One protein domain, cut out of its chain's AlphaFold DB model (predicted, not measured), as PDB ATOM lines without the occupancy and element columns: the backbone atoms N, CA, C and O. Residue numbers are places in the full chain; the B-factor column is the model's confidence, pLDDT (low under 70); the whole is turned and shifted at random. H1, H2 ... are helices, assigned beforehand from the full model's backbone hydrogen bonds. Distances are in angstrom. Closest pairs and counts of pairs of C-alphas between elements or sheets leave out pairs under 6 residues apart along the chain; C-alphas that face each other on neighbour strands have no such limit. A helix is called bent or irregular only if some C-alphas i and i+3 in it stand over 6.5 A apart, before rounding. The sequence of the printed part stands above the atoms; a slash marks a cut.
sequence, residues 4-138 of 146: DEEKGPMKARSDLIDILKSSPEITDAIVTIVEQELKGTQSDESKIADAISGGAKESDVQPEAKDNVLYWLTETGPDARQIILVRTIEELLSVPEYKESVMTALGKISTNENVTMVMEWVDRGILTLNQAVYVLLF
ATOM      1  N   ASP A   4      30.903  -2.511  26.014       50.19
ATOM      2  CA  ASP A   4      31.788  -1.842  25.055       50.19
ATOM      3  C   ASP A   4      31.083  -1.455  23.742       50.19
ATOM      4  O   ASP A   4      31.376  -0.400  23.180       50.19
ATOM      5  N   GLU A   5      30.107  -2.248  23.280       50.69
ATOM      6  CA  GLU A   5      29.316  -1.947  22.075       50.69
ATOM      7  C   GLU A   5      28.334  -0.787  22.304       50.69
ATOM      8  O   GLU A   5      27.970  -0.093  21.360       50.69
ATOM      9  N   GLU A   6      27.918  -0.550  23.552       55.34
ATOM     10  CA  GLU A   6      26.986   0.528  23.906       55.34
ATOM     11  C   GLU A   6      27.723   1.833  24.262       55.34
ATOM     12  O   GLU A   6      27.279   2.925  23.898       55.34
ATOM     13  N   LYS A   7      28.894   1.742  24.912       68.06
ATOM     14  CA  LYS A   7      29.713   2.913  25.280       68.06
ATOM     15  C   LYS A   7      30.510   3.484  24.105       68.06
ATOM     16  O   LYS A   7      30.697   4.699  24.051       68.06
ATOM     17  N   GLY A   8      30.953   2.646  23.165       79.38
ATOM     18  CA  GLY A   8      31.745   3.066  22.004       79.38
ATOM     19  C   GLY A   8      31.069   4.138  21.132       79.38
ATOM     20  O   GLY A   8      31.625   5.234  21.013       79.38
ATOM     21  N   PRO A   9      29.849   3.903  20.605       83.88
ATOM     22  CA  PRO A   9      29.139   4.877  19.774       83.88
ATOM     23  C   PRO A   9      28.824   6.174  20.525       83.88
ATOM     24  O   PRO A   9      28.907   7.266  19.964       83.88
ATOM     25  N   MET A  10      28.473   6.075  21.814       86.38
ATOM     26  CA  MET A  10      28.196   7.251  22.644       86.38
ATOM     27  C   MET A  10      29.443   8.111  22.842       86.38
ATOM     28  O   MET A  10      29.349   9.339  22.771       86.38
ATOM     29  N   LYS A  11      30.598   7.474  23.065       89.06
ATOM     30  CA  LYS A  11      31.877   8.167  23.199       89.06
ATOM     31  C   LYS A  11      32.297   8.804  21.878       89.06
ATOM     32  O   LYS A  11      32.574   9.992  21.868       89.06
ATOM     33  N   ALA A  12      32.233   8.067  20.768       90.56
ATOM     34  CA  ALA A  12      32.548   8.608  19.445       90.56
ATOM     35  C   ALA A  12      31.662   9.803  19.078       90.56
ATOM     36  O   ALA A  12      32.147  10.793  18.549       90.56
ATOM     37  N   ARG A  13      30.373   9.763  19.424       92.12
ATOM     38  CA  ARG A  13      29.492  10.926  19.279       92.12
ATOM     39  C   ARG A  13      29.974  12.118  20.111       92.12
ATOM     40  O   ARG A  13      30.006  13.227  19.596       92.12
ATOM     41  N   SER A  14      30.307  11.907  21.387       91.31
ATOM     42  CA  SER A  14      30.804  12.983  22.260       91.31
ATOM     43  C   SER A  14      32.090  13.596  21.706       91.31
ATOM     44  O   SER A  14      32.165  14.807  21.540       91.31
ATOM     45  N   ASP A  15      33.049  12.745  21.344       92.50
ATOM     46  CA  ASP A  15      34.334  13.141  20.773       92.50
ATOM     47  C   ASP A  15      34.132  13.913  19.452       92.50
ATOM     48  O   ASP A  15      34.758  14.945  19.222       92.50
ATOM     49  N   LEU A  16      33.208  13.459  18.593       94.12
ATOM     50  CA  LEU A  16      32.871  14.130  17.336       94.12
ATOM     51  C   LEU A  16      32.241  15.508  17.568       94.12
ATOM     52  O   LEU A  16      32.561  16.453  16.849       94.12
ATOM     53  N   ILE A  17      31.360  15.642  18.563       93.69
ATOM     54  CA  ILE A  17      30.789  16.937  18.944       93.69
ATOM     55  C   ILE A  17      31.911  17.893  19.355       93.69
ATOM     56  O   ILE A  17      31.949  19.015  18.857       93.69
ATOM     57  N   ASP A  18      32.825  17.458  20.220       91.94
ATOM     58  CA  ASP A  18      33.913  18.305  20.715       91.94
ATOM     59  C   ASP A  18      34.860  18.733  19.580       91.94
ATOM     60  O   ASP A  18      35.197  19.913  19.466       91.94
ATOM     61  N   ILE A  19      35.186  17.818  18.661       92.12
ATOM     62  CA  ILE A  19      35.963  18.110  17.445       92.12
ATOM     63  C   ILE A  19      35.266  19.150  16.560       92.12
ATOM     64  O   ILE A  19      35.900  20.092  16.084       92.12
ATOM     65  N   LEU A  20      33.964  18.988  16.313       93.19
ATOM     66  CA  LEU A  20      33.216  19.882  15.427       93.19
ATOM     67  C   LEU A  20      33.028  21.271  16.039       93.19
ATOM     68  O   LEU A  20      33.155  22.259  15.322       93.19
ATOM     69  N   LYS A  21      32.783  21.363  17.350       89.62
ATOM     70  CA  LYS A  21      32.648  22.638  18.077       89.62
ATOM     71  C   LYS A  21      33.913  23.489  18.032       89.62
ATOM     72  O   LYS A  21      33.824  24.712  17.990       89.62
ATOM     73  N   SER A  22      35.072  22.841  18.045       86.62
ATOM     74  CA  SER A  22      36.375  23.496  17.937       86.62
ATOM     75  C   SER A  22      36.795  23.786  16.497       86.62
ATOM     76  O   SER A  22      37.780  24.488  16.285       86.62
ATOM     77  N   SER A  23      36.070  23.272  15.500       84.25
ATOM     78  CA  SER A  23      36.430  23.470  14.100       84.25
ATOM     79  C   SER A  23      36.112  24.899  13.639       84.25
ATOM     80  O   SER A  23      34.941  25.295  13.652       84.25
ATOM     81  N   PRO A  24      37.100  25.665  13.133       79.19
ATOM     82  CA  PRO A  24      36.849  26.979  12.537       79.19
ATOM     83  C   PRO A  24      35.985  26.882  11.268       79.19
ATOM     84  O   PRO A  24      35.333  27.849  10.883       79.19
ATOM     85  N   GLU A  25      35.941  25.699  10.647       89.31
ATOM     86  CA  GLU A  25      35.169  25.387   9.443       89.31
ATOM     87  C   GLU A  25      34.125  24.294   9.733       89.31
ATOM     88  O   GLU A  25      33.943  23.356   8.953       89.31
ATOM     89  N   ILE A  26      33.421  24.391  10.871       90.81
ATOM     90  CA  ILE A  26      32.399  23.413  11.291       90.81
ATOM     91  C   ILE A  26      31.396  23.081  10.171       90.81
ATOM     92  O   ILE A  26      31.054  21.915   9.977       90.81
ATOM     93  N   THR A  27      30.973  24.081   9.389       93.75
ATOM     94  CA  THR A  27      30.058  23.900   8.252       93.75
ATOM     95  C   THR A  27      30.621  22.916   7.231       93.75
ATOM     96  O   THR A  27      29.929  21.982   6.830       93.75
ATOM     97  N   ASP A  28      31.870  23.106   6.809       94.19
ATOM     98  CA  ASP A  28      32.474  22.311   5.738       94.19
ATOM     99  C   ASP A  28      32.894  20.924   6.236       94.19
ATOM    100  O   ASP A  28      32.784  19.943   5.492       94.19
ATOM    101  N   ALA A  29      33.260  20.807   7.517       93.88
ATOM    102  CA  ALA A  29      33.478  19.520   8.167       93.88
ATOM    103  C   ALA A  29      32.192  18.674   8.189       93.88
ATOM    104  O   ALA A  29      32.213  17.526   7.744       93.88
ATOM    105  N   ILE A  30      31.059  19.245   8.628       95.19
ATOM    106  CA  ILE A  30      29.759  18.551   8.638       95.19
ATOM    107  C   ILE A  30      29.372  18.112   7.223       95.19
ATOM    108  O   ILE A  30      29.023  16.949   7.024       95.19
ATOM    109  N   VAL A  31      29.464  19.015   6.240       95.56
ATOM    110  CA  VAL A  31      29.143  18.701   4.839       95.56
ATOM    111  C   VAL A  31      29.999  17.546   4.335       95.56
ATOM    112  O   VAL A  31      29.460  16.571   3.824       95.56
ATOM    113  N   THR A  32      31.317  17.605   4.533       95.25
ATOM    114  CA  THR A  32      32.245  16.584   4.028       95.25
ATOM    115  C   THR A  32      31.955  15.201   4.603       95.25
ATOM    116  O   THR A  32      31.935  14.220   3.850       95.25
ATOM    117  N   ILE A  33      31.726  15.128   5.918       94.50
ATOM    118  CA  ILE A  33      31.455  13.875   6.630       94.50
ATOM    119  C   ILE A  33      30.123  13.281   6.160       94.50
ATOM    120  O   ILE A  33      30.073  12.109   5.787       94.50
ATOM    121  N   VAL A  34      29.055  14.084   6.126       93.50
ATOM    122  CA  VAL A  34      27.732  13.608   5.699       93.50
ATOM    123  C   VAL A  34      27.745  13.204   4.226       93.50
ATOM    124  O   VAL A  34      27.250  12.137   3.887       93.50
ATOM    125  N   GLU A  35      28.331  14.006   3.335       93.12
ATOM    126  CA  GLU A  35      28.397  13.666   1.909       93.12
ATOM    127  C   GLU A  35      29.147  12.356   1.657       93.12
ATOM    128  O   GLU A  35      28.772  11.602   0.760       93.12
ATOM    129  N   GLN A  36      30.208  12.076   2.419       93.62
ATOM    130  CA  GLN A  36      30.911  10.797   2.319       93.62
ATOM    131  C   GLN A  36      30.039   9.641   2.822       93.62
ATOM    132  O   GLN A  36      29.988   8.610   2.153       93.62
ATOM    133  N   GLU A  37      29.288   9.817   3.915       91.12
ATOM    134  CA  GLU A  37      28.331   8.798   4.372       91.12
ATOM    135  C   GLU A  37      27.280   8.490   3.296       91.12
ATOM    136  O   GLU A  37      27.023   7.327   2.985       91.12
ATOM    137  N   LEU A  38      26.711   9.522   2.664       88.94
ATOM    138  CA  LEU A  38      25.675   9.363   1.639       88.94
ATOM    139  C   LEU A  38      26.176   8.683   0.360       88.94
ATOM    140  O   LEU A  38      25.384   8.092  -0.374       88.94
ATOM    141  N   LYS A  39      27.486   8.709   0.100       88.81
ATOM    142  CA  LYS A  39      28.102   7.960  -1.005       88.81
ATOM    143  C   LYS A  39      28.202   6.460  -0.738       88.81
ATOM    144  O   LYS A  39      28.458   5.705  -1.679       88.81
ATOM    145  N   GLY A  40      28.031   6.011   0.508       84.00
ATOM    146  CA  GLY A  40      28.104   4.601   0.884       84.00
ATOM    147  C   GLY A  40      29.392   3.941   0.385       84.00
ATOM    148  O   GLY A  40      30.490   4.318   0.777       84.00
ATOM    149  N   THR A  41      29.282   2.980  -0.537       78.06
ATOM    150  CA  THR A  41      30.441   2.253  -1.095       78.06
ATOM    151  C   THR A  41      31.392   3.117  -1.930       78.06
ATOM    152  O   THR A  41      32.477   2.659  -2.270       78.06
ATOM    153  N   GLN A  42      30.985   4.329  -2.319       82.00
ATOM    154  CA  GLN A  42      31.834   5.307  -3.012       82.00
ATOM    155  C   GLN A  42      32.452   6.338  -2.051       82.00
ATOM    156  O   GLN A  42      33.005   7.341  -2.508       82.00
ATOM    157  N   SER A  43      32.309   6.132  -0.738       87.25
ATOM    158  CA  SER A  43      32.911   6.982   0.286       87.25
ATOM    159  C   SER A  43      34.433   7.019   0.144       87.25
ATOM    160  O   SER A  43      35.076   6.020  -0.177       87.25
ATOM    161  N   ASP A  44      34.997   8.197   0.387       90.19
ATOM    162  CA  ASP A  44      36.434   8.411   0.483       90.19
ATOM    163  C   ASP A  44      36.781   8.697   1.946       90.19
ATOM    164  O   ASP A  44      36.661   9.829   2.425       90.19
ATOM    165  N   GLU A  45      37.189   7.651   2.664       90.25
ATOM    166  CA  GLU A  45      37.514   7.709   4.093       90.25
ATOM    167  C   GLU A  45      38.606   8.737   4.406       90.25
ATOM    168  O   GLU A  45      38.602   9.330   5.485       90.25
ATOM    169  N   SER A  46      39.497   9.029   3.447       91.88
ATOM    170  CA  SER A  46      40.534  10.048   3.626       91.88
ATOM    171  C   SER A  46      39.944  11.450   3.806       91.88
ATOM    172  O   SER A  46      40.452  12.231   4.603       91.88
ATOM    173  N   LYS A  47      38.802  11.746   3.172       93.19
ATOM    174  CA  LYS A  47      38.106  13.032   3.337       93.19
ATOM    175  C   LYS A  47      37.437  13.159   4.697       93.19
ATOM    176  O   LYS A  47      37.430  14.247   5.268       93.19
ATOM    177  N   ILE A  48      36.899  12.057   5.222       91.62
ATOM    178  CA  ILE A  48      36.393  12.010   6.599       91.62
ATOM    179  C   ILE A  48      37.569  12.241   7.555       91.62
ATOM    180  O   ILE A  48      37.496  13.103   8.427       91.62
ATOM    181  N   ALA A  49      38.687  11.542   7.339       91.75
ATOM    182  CA  ALA A  49      39.894  11.691   8.140       91.75
ATOM    183  C   ALA A  49      40.450  13.117   8.138       91.75
ATOM    184  O   ALA A  49      40.811  13.625   9.204       91.75
ATOM    185  N   ASP A  50      40.483  13.782   6.988       91.88
ATOM    186  CA  ASP A  50      40.955  15.158   6.857       91.88
ATOM    187  C   ASP A  50      40.019  16.151   7.557       91.88
ATOM    188  O   ASP A  50      40.497  16.996   8.317       91.88
ATOM    189  N   ALA A  51      38.698  16.012   7.389       91.06
ATOM    190  CA  ALA A  51      37.708  16.859   8.058       91.06
ATOM    191  C   ALA A  51      37.796  16.744   9.591       91.06
ATOM    192  O   ALA A  51      37.837  17.752  10.300       91.06
ATOM    193  N   ILE A  52      37.902  15.515  10.104       91.50
ATOM    194  CA  ILE A  52      38.078  15.247  11.536       91.50
ATOM    195  C   ILE A  52      39.435  15.758  12.029       91.50
ATOM    196  O   ILE A  52      39.518  16.361  13.094       91.50
ATOM    197  N   SER A  53      40.506  15.573  11.251       89.12
ATOM    198  CA  SER A  53      41.842  16.075  11.601       89.12
ATOM    199  C   SER A  53      41.900  17.600  11.654       89.12
ATOM    200  O   SER A  53      42.631  18.139  12.480       89.12
ATOM    201  N   GLY A  54      41.166  18.286  10.774       85.12
ATOM    202  CA  GLY A  54      41.061  19.743  10.756       85.12
ATOM    203  C   GLY A  54      40.444  20.279  12.044       85.12
ATOM    204  O   GLY A  54      41.067  21.100  12.711       85.12
ATOM    205  N   GLY A  55      39.284  19.747  12.442       82.62
ATOM    206  CA  GLY A  55      38.639  20.128  13.704       82.62
ATOM    207  C   GLY A  55      39.448  19.721  14.938       82.62
ATOM    208  O   GLY A  55      39.584  20.500  15.876       82.62
ATOM    209  N   ALA A  56      40.061  18.531  14.915       85.25
ATOM    210  CA  ALA A  56      40.800  18.006  16.059       85.25
ATOM    211  C   ALA A  56      42.046  18.842  16.401       85.25
ATOM    212  O   ALA A  56      42.367  18.988  17.576       85.25
ATOM    213  N   LYS A  57      42.731  19.418  15.399       83.88
ATOM    214  CA  LYS A  57      43.914  20.279  15.603       83.88
ATOM    215  C   LYS A  57      43.625  21.525  16.435       83.88
ATOM    216  O   LYS A  57      44.504  21.979  17.159       83.88
ATOM    217  N   GLU A  58      42.419  22.061  16.301       79.69
ATOM    218  CA  GLU A  58      41.971  23.275  16.988       79.69
ATOM    219  C   GLU A  58      41.221  22.952  18.294       79.69
ATOM    220  O   GLU A  58      40.805  23.846  19.030       79.69
ATOM    221  N   SER A  59      41.049  21.663  18.592       76.19
ATOM    222  CA  SER A  59      40.377  21.158  19.787       76.19
ATOM    223  C   SER A  59      41.380  20.655  20.827       76.19
ATOM    224  O   SER A  59      42.489  20.253  20.487       76.19
ATOM    225  N   ASP A  60      40.967  20.597  22.094       76.88
ATOM    226  CA  ASP A  60      41.754  19.986  23.181       76.88
ATOM    227  C   ASP A  60      41.505  18.464  23.300       76.88
ATOM    228  O   ASP A  60      41.680  17.861  24.362       76.88
ATOM    229  N   VAL A  61      41.025  17.817  22.227       79.62
ATOM    230  CA  VAL A  61      40.755  16.375  22.249       79.62
ATOM    231  C   VAL A  61      42.048  15.575  22.127       79.62
ATOM    232  O   VAL A  61      42.961  15.906  21.367       79.62
ATOM    233  N   GLN A  62      42.122  14.473  22.868       82.25
ATOM    234  CA  GLN A  62      43.275  13.581  22.809       82.25
ATOM    235  C   GLN A  62      43.336  12.845  21.456       82.25
ATOM    236  O   GLN A  62      42.285  12.583  20.861       82.25
ATOM    237  N   PRO A  63      44.529  12.458  20.963       83.44
ATOM    238  CA  PRO A  63      44.668  11.694  19.720       83.44
ATOM    239  C   PRO A  63      43.780  10.441  19.665       83.44
ATOM    240  O   PRO A  63      43.203  10.133  18.627       83.44
ATOM    241  N   GLU A  64      43.587   9.771  20.799       85.00
ATOM    242  CA  GLU A  64      42.736   8.589  20.914       85.00
ATOM    243  C   GLU A  64      41.251   8.891  20.653       85.00
ATOM    244  O   GLU A  64      40.522   8.020  20.182       85.00
ATOM    245  N   ALA A  65      40.783  10.112  20.941       86.25
ATOM    246  CA  ALA A  65      39.411  10.540  20.653       86.25
ATOM    247  C   ALA A  65      39.193  10.687  19.141       86.25
ATOM    248  O   ALA A  65      38.187  10.231  18.600       86.25
ATOM    249  N   LYS A  66      40.184  11.244  18.439       89.44
ATOM    250  CA  LYS A  66      40.182  11.331  16.977       89.44
ATOM    251  C   LYS A  66      40.121   9.940  16.340       89.44
ATOM    252  O   LYS A  66      39.272   9.700  15.485       89.44
ATOM    253  N   ASP A  67      40.990   9.027  16.769       89.56
ATOM    254  CA  ASP A  67      41.043   7.667  16.221       89.56
ATOM    255  C   ASP A  67      39.750   6.891  16.511       89.56
ATOM    256  O   ASP A  67      39.252   6.165  15.649       89.56
ATOM    257  N   ASN A  68      39.154   7.101  17.690       89.88
ATOM    258  CA  ASN A  68      37.851   6.546  18.045       89.88
ATOM    259  C   ASN A  68      36.744   7.048  17.103       89.88
ATOM    260  O   ASN A  68      35.979   6.246  16.571       89.88
ATOM    261  N   VAL A  69      36.671   8.358  16.843       92.50
ATOM    262  CA  VAL A  69      35.696   8.929  15.898       92.50
ATOM    263  C   VAL A  69      35.873   8.351  14.500       92.50
ATOM    264  O   VAL A  69      34.887   7.956  13.882       92.50
ATOM    265  N   LEU A  70      37.113   8.256  14.012       92.38
ATOM    266  CA  LEU A  70      37.390   7.697  12.690       92.38
ATOM    267  C   LEU A  70      36.957   6.241  12.590       92.38
ATOM    268  O   LEU A  70      36.188   5.917  11.693       92.38
ATOM    269  N   TYR A  71      37.348   5.406  13.553       91.44
ATOM    270  CA  TYR A  71      36.918   4.012  13.603       91.44
ATOM    271  C   TYR A  71      35.392   3.889  13.516       91.44
ATOM    272  O   TYR A  71      34.869   3.142  12.690       91.44
ATOM    273  N   TRP A  72      34.658   4.661  14.322       93.00
ATOM    274  CA  TRP A  72      33.202   4.589  14.322       93.00
ATOM    275  C   TRP A  72      32.571   5.115  13.033       93.00
ATOM    276  O   TRP A  72      31.541   4.584  12.634       93.00
ATOM    277  N   LEU A  73      33.171   6.099  12.362       91.62
ATOM    278  CA  LEU A  73      32.651   6.660  11.113       91.62
ATOM    279  C   LEU A  73      33.087   5.907   9.843       91.62
ATOM    280  O   LEU A  73      32.499   6.160   8.796       91.62
ATOM    281  N   THR A  74      34.063   4.998   9.896       89.56
ATOM    282  CA  THR A  74      34.534   4.272   8.696       89.56
ATOM    283  C   THR A  74      34.403   2.755   8.812       89.56
ATOM    284  O   THR A  74      33.965   2.107   7.867       89.56
ATOM    285  N   GLU A  75      34.661   2.179   9.988       87.94
ATOM    286  CA  GLU A  75      34.771   0.721  10.164       87.94
ATOM    287  C   GLU A  75      33.486   0.049  10.677       87.94
ATOM    288  O   GLU A  75      33.425  -1.176  10.804       87.94
ATOM    289  N   THR A  76      32.448   0.821  11.013       88.06
ATOM    290  CA  THR A  76      31.214   0.281  11.618       88.06
ATOM    291  C   THR A  76      30.041   0.270  10.653       88.06
ATOM    292  O   THR A  76      30.096   0.875   9.588       88.06
ATOM    293  N   GLY A  77      28.973  -0.459  10.987       86.94
ATOM    294  CA  GLY A  77      27.799  -0.584  10.121       86.94
ATOM    295  C   GLY A  77      27.027   0.736   9.944       86.94
ATOM    296  O   GLY A  77      27.041   1.576  10.846       86.94
ATOM    297  N   PRO A  78      26.305   0.910   8.818       86.69
ATOM    298  CA  PRO A  78      25.582   2.144   8.498       86.69
ATOM    299  C   PRO A  78      24.632   2.605   9.610       86.69
ATOM    300  O   PRO A  78      24.607   3.791   9.912       86.69
ATOM    301  N   ASP A  79      23.932   1.698  10.296       86.69
ATOM    302  CA  ASP A  79      23.030   2.072  11.396       86.69
ATOM    303  C   ASP A  79      23.760   2.816  12.528       86.69
ATOM    304  O   ASP A  79      23.279   3.836  13.027       86.69
ATOM    305  N   ALA A  80      24.953   2.347  12.912       88.56
ATOM    306  CA  ALA A  80      25.755   2.984  13.955       88.56
ATOM    307  C   ALA A  80      26.237   4.372  13.511       88.56
ATOM    308  O   ALA A  80      26.108   5.344  14.260       88.56
ATOM    309  N   ARG A  81      26.720   4.486  12.268       91.00
ATOM    310  CA  ARG A  81      27.190   5.754  11.692       91.00
ATOM    311  C   ARG A  81      26.070   6.779  11.579       91.00
ATOM    312  O   ARG A  81      26.229   7.914  12.022       91.00
ATOM    313  N   GLN A  82      24.907   6.371  11.073       90.50
ATOM    314  CA  GLN A  82      23.728   7.229  10.960       90.50
ATOM    315  C   GLN A  82      23.281   7.752  12.326       90.50
ATOM    316  O   GLN A  82      23.027   8.948  12.468       90.50
ATOM    317  N   ILE A  83      23.238   6.894  13.352       90.69
ATOM    318  CA  ILE A  83      22.897   7.315  14.718       90.69
ATOM    319  C   ILE A  83      23.901   8.348  15.238       90.69
ATOM    320  O   ILE A  83      23.482   9.362  15.804       90.69
ATOM    321  N   ILE A  84      25.205   8.122  15.043       93.12
ATOM    322  CA  ILE A  84      26.254   9.061  15.463       93.12
ATOM    323  C   ILE A  84      26.065  10.411  14.773       93.12
ATOM    324  O   ILE A  84      26.004  11.433  15.460       93.12
ATOM    325  N   LEU A  85      25.907  10.434  13.448       94.94
ATOM    326  CA  LEU A  85      25.764  11.671  12.675       94.94
ATOM    327  C   LEU A  85      24.495  12.440  13.046       94.94
ATOM    328  O   LEU A  85      24.559  13.634  13.338       94.94
ATOM    329  N   VAL A  86      23.352  11.756  13.106       94.75
ATOM    330  CA  VAL A  86      22.060  12.384  13.414       94.75
ATOM    331  C   VAL A  86      22.072  12.978  14.815       94.75
ATOM    332  O   VAL A  86      21.673  14.125  14.997       94.75
ATOM    333  N   ARG A  87      22.560  12.229  15.810       94.56
ATOM    334  CA  ARG A  87      22.625  12.715  17.194       94.56
ATOM    335  C   ARG A  87      23.639  13.841  17.369       94.56
ATOM    336  O   ARG A  87      23.384  14.753  18.145       94.56
ATOM    337  N   THR A  88      24.759  13.797  16.652       95.81
ATOM    338  CA  THR A  88      25.756  14.879  16.652       95.81
ATOM    339  C   THR A  88      25.150  16.170  16.108       95.81
ATOM    340  O   THR A  88      25.246  17.215  16.744       95.81
ATOM    341  N   ILE A  89      24.476  16.102  14.958       96.62
ATOM    342  CA  ILE A  89      23.858  17.273  14.324       96.62
ATOM    343  C   ILE A  89      22.688  17.806  15.161       96.62
ATOM    344  O   ILE A  89      22.564  19.018  15.319       96.62
ATOM    345  N   GLU A  90      21.864  16.929  15.743       96.06
ATOM    346  CA  GLU A  90      20.801  17.308  16.686       96.06
ATOM    347  C   GLU A  90      21.352  18.106  17.880       96.06
ATOM    348  O   GLU A  90      20.811  19.162  18.222       96.06
ATOM    349  N   GLU A  91      22.438  17.631  18.494       95.56
ATOM    350  CA  GLU A  91      23.079  18.315  19.619       95.56
ATOM    351  C   GLU A  91      23.609  19.690  19.189       95.56
ATOM    352  O   GLU A  91      23.338  20.697  19.842       95.56
ATOM    353  N   LEU A  92      24.321  19.759  18.059       95.31
ATOM    354  CA  LEU A  92      24.887  21.014  17.561       95.31
ATOM    355  C   LEU A  92      23.799  22.038  17.190       95.31
ATOM    356  O   LEU A  92      23.962  23.223  17.468       95.31
ATOM    357  N   LEU A  93      22.661  21.603  16.637       95.12
ATOM    358  CA  LEU A  93      21.497  22.467  16.378       95.12
ATOM    359  C   LEU A  93      20.838  22.999  17.657       95.12
ATOM    360  O   LEU A  93      20.214  24.064  17.632       95.12
ATOM    361  N   SER A  94      20.956  22.255  18.758       93.56
ATOM    362  CA  SER A  94      20.402  22.633  20.060       93.56
ATOM    363  C   SER A  94      21.251  23.688  20.775       93.56
ATOM    364  O   SER A  94      20.775  24.333  21.711       93.56
ATOM    365  N   VAL A  95      22.487  23.911  20.319       93.50
ATOM    366  CA  VAL A  95      23.395  24.932  20.848       93.50
ATOM    367  C   VAL A  95      23.333  26.190  19.965       93.50
ATOM    368  O   VAL A  95      23.735  26.140  18.802       93.50
ATOM    369  N   PRO A  96      22.874  27.348  20.490       93.06
ATOM    370  CA  PRO A  96      22.677  28.562  19.688       93.06
ATOM    371  C   PRO A  96      23.913  29.032  18.914       93.06
ATOM    372  O   PRO A  96      23.770  29.541  17.809       93.06
ATOM    373  N   GLU A  97      25.107  28.835  19.478       93.56
ATOM    374  CA  GLU A  97      26.390  29.229  18.882       93.56
ATOM    375  C   GLU A  97      26.691  28.507  17.562       93.56
ATOM    376  O   GLU A  97      27.226  29.111  16.639       93.56
ATOM    377  N   TYR A  98      26.303  27.234  17.441       93.75
ATOM    378  CA  TYR A  98      26.604  26.413  16.262       93.75
ATOM    379  C   TYR A  98      25.420  26.293  15.303       93.75
ATOM    380  O   TYR A  98      25.593  25.890  14.152       93.75
ATOM    381  N   LYS A  99      24.216  26.668  15.752       94.00
ATOM    382  CA  LYS A  99      22.964  26.471  15.017       94.00
ATOM    383  C   LYS A  99      23.012  27.022  13.592       94.00
ATOM    384  O   LYS A  99      22.604  26.320  12.674       94.00
ATOM    385  N   GLU A 100      23.503  28.242  13.382       94.75
ATOM    386  CA  GLU A 100      23.549  28.857  12.043       94.75
ATOM    387  C   GLU A 100      24.479  28.098  11.087       94.75
ATOM    388  O   GLU A 100      24.094  27.787   9.956       94.75
ATOM    389  N   SER A 101      25.673  27.727  11.552       95.56
ATOM    390  CA  SER A 101      26.633  26.960  10.754       95.56
ATOM    391  C   SER A 101      26.102  25.569  10.409       95.56
ATOM    392  O   SER A 101      26.215  25.122   9.268       95.56
ATOM    393  N   VAL A 102      25.439  24.902  11.358       95.94
ATOM    394  CA  VAL A 102      24.833  23.582  11.127       95.94
ATOM    395  C   VAL A 102      23.646  23.679  10.166       95.94
ATOM    396  O   VAL A 102      23.532  22.867   9.252       95.94
ATOM    397  N   MET A 103      22.792  24.696  10.304       96.19
ATOM    398  CA  MET A 103      21.699  24.964   9.359       96.19
ATOM    399  C   MET A 103      22.228  25.239   7.948       96.19
ATOM    400  O   MET A 103      21.672  24.743   6.971       96.19
ATOM    401  N   THR A 104      23.340  25.969   7.839       96.25
ATOM    402  CA  THR A 104      24.021  26.214   6.561       96.25
ATOM    403  C   THR A 104      24.557  24.915   5.958       96.25
ATOM    404  O   THR A 104      24.391  24.681   4.761       96.25
ATOM    405  N   ALA A 105      25.162  24.046   6.773       95.94
ATOM    406  CA  ALA A 105      25.634  22.735   6.333       95.94
ATOM    407  C   ALA A 105      24.477  21.867   5.816       95.94
ATOM    408  O   ALA A 105      24.542  21.345   4.704       95.94
ATOM    409  N   LEU A 106      23.376  21.785   6.570       95.00
ATOM    410  CA  LEU A 106      22.167  21.073   6.153       95.00
ATOM    411  C   LEU A 106      21.580  21.645   4.856       95.00
ATOM    412  O   LEU A 106      21.131  20.884   4.004       95.00
ATOM    413  N   GLY A 107      21.632  22.966   4.672       94.56
ATOM    414  CA  GLY A 107      21.207  23.631   3.441       94.56
ATOM    415  C   GLY A 107      22.047  23.240   2.223       94.56
ATOM    416  O   GLY A 107      21.499  23.071   1.135       94.56
ATOM    417  N   LYS A 108      23.358  23.029   2.402       94.38
ATOM    418  CA  LYS A 108      24.249  22.504   1.352       94.38
ATOM    419  C   LYS A 108      23.941  21.036   1.013       94.38
ATOM    420  O   LYS A 108      24.012  20.673  -0.154       94.38
ATOM    421  N   ILE A 109      23.562  20.227   2.008       92.25
ATOM    422  CA  ILE A 109      23.271  18.789   1.849       92.25
ATOM    423  C   ILE A 109      21.879  18.541   1.234       92.25
ATOM    424  O   ILE A 109      21.741  17.734   0.320       92.25
ATOM    425  N   SER A 110      20.842  19.222   1.736       86.88
ATOM    426  CA  SER A 110      19.428  18.906   1.462       86.88
ATOM    427  C   SER A 110      18.668  20.011   0.716       86.88
ATOM    428  O   SER A 110      17.526  19.795   0.323       86.88
ATOM    429  N   THR A 111      19.292  21.166   0.453       89.12
ATOM    430  CA  THR A 111      18.695  22.458   0.031       89.12
ATOM    431  C   THR A 111      18.046  23.263   1.162       89.12
ATOM    432  O   THR A 111      17.441  22.720   2.083       89.12
ATOM    433  N   ASN A 112      18.120  24.597   1.062       90.69
ATOM    434  CA  ASN A 112      17.522  25.516   2.040       90.69
ATOM    435  C   ASN A 112      15.992  25.397   2.123       90.69
ATOM    436  O   ASN A 112      15.425  25.578   3.201       90.69
ATOM    437  N   GLU A 113      15.323  25.098   1.009       90.44
ATOM    438  CA  GLU A 113      13.865  24.932   0.965       90.44
ATOM    439  C   GLU A 113      13.432  23.713   1.789       90.44
ATOM    440  O   GLU A 113      12.568  23.834   2.659       90.44
ATOM    441  N   ASN A 114      14.097  22.569   1.595       91.00
ATOM    442  CA  ASN A 114      13.824  21.355   2.369       91.00
ATOM    443  C   ASN A 114      14.135  21.543   3.854       91.00
ATOM    444  O   ASN A 114      13.323  21.169   4.698       91.00
ATOM    445  N   VAL A 115      15.276  22.158   4.180       94.19
ATOM    446  CA  VAL A 115      15.642  22.457   5.573       94.19
ATOM    447  C   VAL A 115      14.583  23.332   6.235       94.19
ATOM    448  O   VAL A 115      14.128  23.009   7.329       94.19
ATOM    449  N   THR A 116      14.139  24.396   5.565       95.31
ATOM    450  CA  THR A 116      13.104  25.295   6.097       95.31
ATOM    451  C   THR A 116      11.805  24.537   6.357       95.31
ATOM    452  O   THR A 116      11.288  24.571   7.471       95.31
ATOM    453  N   MET A 117      11.322  23.783   5.367       95.19
ATOM    454  CA  MET A 117      10.088  23.004   5.484       95.19
ATOM    455  C   MET A 117      10.146  21.981   6.629       95.19
ATOM    456  O   MET A 117       9.195  21.853   7.399       95.19
ATOM    457  N   VAL A 118      11.253  21.246   6.762       94.38
ATOM    458  CA  VAL A 118      11.399  20.224   7.809       94.38
ATOM    459  C   VAL A 118      11.521  20.863   9.196       94.38
ATOM    460  O   VAL A 118      10.943  20.350  10.154       94.38
ATOM    461  N   MET A 119      12.206  22.001   9.323       94.94
ATOM    462  CA  MET A 119      12.294  22.713  10.601       94.94
ATOM    463  C   MET A 119      10.952  23.326  11.021       94.94
ATOM    464  O   MET A 119      10.615  23.279  12.200       94.94
ATOM    465  N   GLU A 120      10.117  23.777  10.080       96.00
ATOM    466  CA  GLU A 120       8.734  24.172  10.388       96.00
ATOM    467  C   GLU A 120       7.909  23.006  10.960       96.00
ATOM    468  O   GLU A 120       7.034  23.209  11.805       96.00
ATOM    469  N   TRP A 121       8.164  21.766  10.531       96.75
ATOM    470  CA  TRP A 121       7.519  20.592  11.125       96.75
ATOM    471  C   TRP A 121       7.981  20.341  12.560       96.75
ATOM    472  O   TRP A 121       7.164  19.908  13.377       96.75
ATOM    473  N   VAL A 122       9.236  20.655  12.892       95.44
ATOM    474  CA  VAL A 122       9.723  20.629  14.280       95.44
ATOM    475  C   VAL A 122       9.011  21.688  15.116       95.44
ATOM    476  O   VAL A 122       8.453  21.366  16.163       95.44
ATOM    477  N   ASP A 123       8.936  22.924  14.621       95.19
ATOM    478  CA  ASP A 123       8.290  24.038  15.329       95.19
ATOM    479  C   ASP A 123       6.794  23.787  15.577       95.19
ATOM    480  O   ASP A 123       6.229  24.205  16.590       95.19
ATOM    481  N   ARG A 124       6.141  23.051  14.672       95.88
ATOM    482  CA  ARG A 124       4.736  22.636  14.798       95.88
ATOM    483  C   ARG A 124       4.537  21.377  15.649       95.88
ATOM    484  O   ARG A 124       3.396  20.938  15.798       95.88
ATOM    485  N   GLY A 125       5.610  20.784  16.173       94.00
ATOM    486  CA  GLY A 125       5.573  19.550  16.959       94.00
ATOM    487  C   GLY A 125       5.173  18.307  16.157       94.00
ATOM    488  O   GLY A 125       4.720  17.326  16.740       94.00
ATOM    489  N   ILE A 126       5.300  18.352  14.827       95.62
ATOM    490  CA  ILE A 126       5.019  17.221  13.931       95.62
ATOM    491  C   ILE A 126       6.182  16.224  13.972       95.62
ATOM    492  O   ILE A 126       5.948  15.017  14.000       95.62
ATOM    493  N   LEU A 127       7.419  16.729  13.995       94.62
ATOM    494  CA  LEU A 127       8.640  15.938  14.139       94.62
ATOM    495  C   LEU A 127       9.420  16.373  15.379       94.62
ATOM    496  O   LEU A 127       9.403  17.538  15.768       94.62
ATOM    497  N   THR A 128      10.164  15.446  15.974       95.44
ATOM    498  CA  THR A 128      11.260  15.805  16.882       95.44
ATOM    499  C   THR A 128      12.469  16.294  16.081       95.44
ATOM    500  O   THR A 128      12.608  15.978  14.897       95.44
ATOM    501  N   LEU A 129      13.387  17.028  16.721       94.88
ATOM    502  CA  LEU A 129      14.615  17.490  16.065       94.88
ATOM    503  C   LEU A 129      15.446  16.317  15.520       94.88
ATOM    504  O   LEU A 129      15.907  16.364  14.385       94.88
ATOM    505  N   ASN A 130      15.551  15.226  16.282       93.25
ATOM    506  CA  ASN A 130      16.182  13.986  15.832       93.25
ATOM    507  C   ASN A 130      15.575  13.439  14.527       93.25
ATOM    508  O   ASN A 130      16.303  13.106  13.594       93.25
ATOM    509  N   GLN A 131      14.239  13.369  14.453       93.00
ATOM    510  CA  GLN A 131      13.525  12.883  13.269       93.00
ATOM    511  C   GLN A 131      13.726  13.813  12.070       93.00
ATOM    512  O   GLN A 131      13.937  13.341  10.957       93.00
ATOM    513  N   ALA A 132      13.691  15.125  12.298       94.31
ATOM    514  CA  ALA A 132      13.959  16.126  11.274       94.31
ATOM    515  C   ALA A 132      15.370  15.993  10.691       94.31
ATOM    516  O   ALA A 132      15.526  15.942   9.473       94.31
ATOM    517  N   VAL A 133      16.388  15.863  11.546       94.88
ATOM    518  CA  VAL A 133      17.769  15.640  11.101       94.88
ATOM    519  C   VAL A 133      17.865  14.344  10.297       94.88
ATOM    520  O   VAL A 133      18.420  14.361   9.205       94.88
ATOM    521  N   TYR A 134      17.272  13.245  10.770       93.00
ATOM    522  CA  TYR A 134      17.272  11.984  10.023       93.00
ATOM    523  C   TYR A 134      16.685  12.142   8.608       93.00
ATOM    524  O   TYR A 134      17.306  11.712   7.639       93.00
ATOM    525  N   VAL A 135      15.531  12.808   8.474       91.62
ATOM    526  CA  VAL A 135      14.881  13.071   7.175       91.62
ATOM    527  C   VAL A 135      15.754  13.934   6.260       91.62
ATOM    528  O   VAL A 135      15.820  13.671   5.061       91.62
ATOM    529  N   LEU A 136      16.428  14.948   6.808       92.44
ATOM    530  CA  LEU A 136      17.278  15.851   6.027       92.44
ATOM    531  C   LEU A 136      18.541  15.174   5.498       92.44
ATOM    532  O   LEU A 136      18.964  15.489   4.387       92.44
ATOM    533  N   LEU A 137      19.131  14.267   6.280       91.00
ATOM    534  CA  LEU A 137      20.335  13.542   5.879       91.00
ATOM    535  C   LEU A 137      20.003  12.357   4.968       91.00
ATOM    536  O   LEU A 137      20.714  12.127   3.999       91.00
ATOM    537  N   PHE A 138      18.925  11.618   5.242       85.12
ATOM    538  CA  PHE A 138      18.643  10.336   4.588       85.12
ATOM    539  C   PHE A 138      17.265  10.304   3.902       85.12
ATOM    540  O   PHE A 138      16.434   9.459   4.244       85.12
TER     541      PHE A 138
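What this domain is: This is residues 4 to 138 of the 146 residues of an uncharacterized protein of Candidatus Lokiarchaeota archaeon (UniProt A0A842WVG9). Eight helices make two joined groups, H1 to H4 at one end of the longest axis and H6 to H8 at the other, with H5 running between them and packing on H1 as well as on H6 and H8. In the first group H2, H3 and H4 fold back and forth and H1 crosses H4; H2 also packs on H6, and H7 and H8 form a hairpin in the second group. The printed part has 135 residues with eight named helices, H1 to H8 in chain order, and no named strand; the class is all helix. It is compact, with a radius of gyration of the C-alphas of 14.1 A and spans of 41 by 29 by 28 A.

How they stand to each other: H1, residues 4 to 21, touches H4, residues 63 to 74, closest at the C-alphas of Ala 12 and Val 69, 4.8 A apart; at 72 degrees they are only just about perpendicular. H1 touches H5, residues 78 to 94, at a steep tilt of 42 degrees, the same way, with the C-alphas of Arg 13 and Ile 84 closest at 5.3 A. H2, residues 26 to 38, and H3, residues 45 to 57, form a helical hairpin at a shallow tilt of 22 degrees; their closest C-alphas, of Ala 29 and Ala 51, are 5.0 A apart. H2 touches H6, residues 96 to 110, closest at the C-alphas of Thr 27 and Ala 105, 5.0 A apart. H3 and H4 form another helical hairpin, at a shallow tilt of 29 degrees, with the C-alphas of Glu 45 and Thr 74 closest at 6.5 A. With residues 86 to 90 alone, H5 touches H8, residues 129 to 137; the closest C-alphas, of Glu 90 and Asn 130, are 5.8 A apart. H7, residues 112 to 123, forms a helical hairpin with H8 at a shallow tilt of 19 degrees, closest at the C-alphas of Val 118 and Ala 132, 5.9 A apart. H3 and H8 are apart. Every O i to N i+4 pair is within hydrogen-bond range in H2, H3, H4, H5, H7 and H8, against 12 of 14 in H1 and 9 of 11 in H6.

Where its parts are: H1 begins at C-alpha 4 (31.788, -1.842, 25.055) and is 25.5 A long; H5 is 24.1 A long and ends at C-alpha 94 (20.402, 22.633, 20.060). H6 is 20.9 A long and irregular, with C-alphas 97 and 100 7.4 A apart. H8 ends at C-alpha 137 (20.335, 13.542, 5.879).

The domain as a whole: The C-alphas farthest apart, of Pro 63 and Arg 124, are 41.7 A apart. The printed part has no cut and no long link. Its mean pLDDT is 89.9, and residues 4 to 7 are under 70.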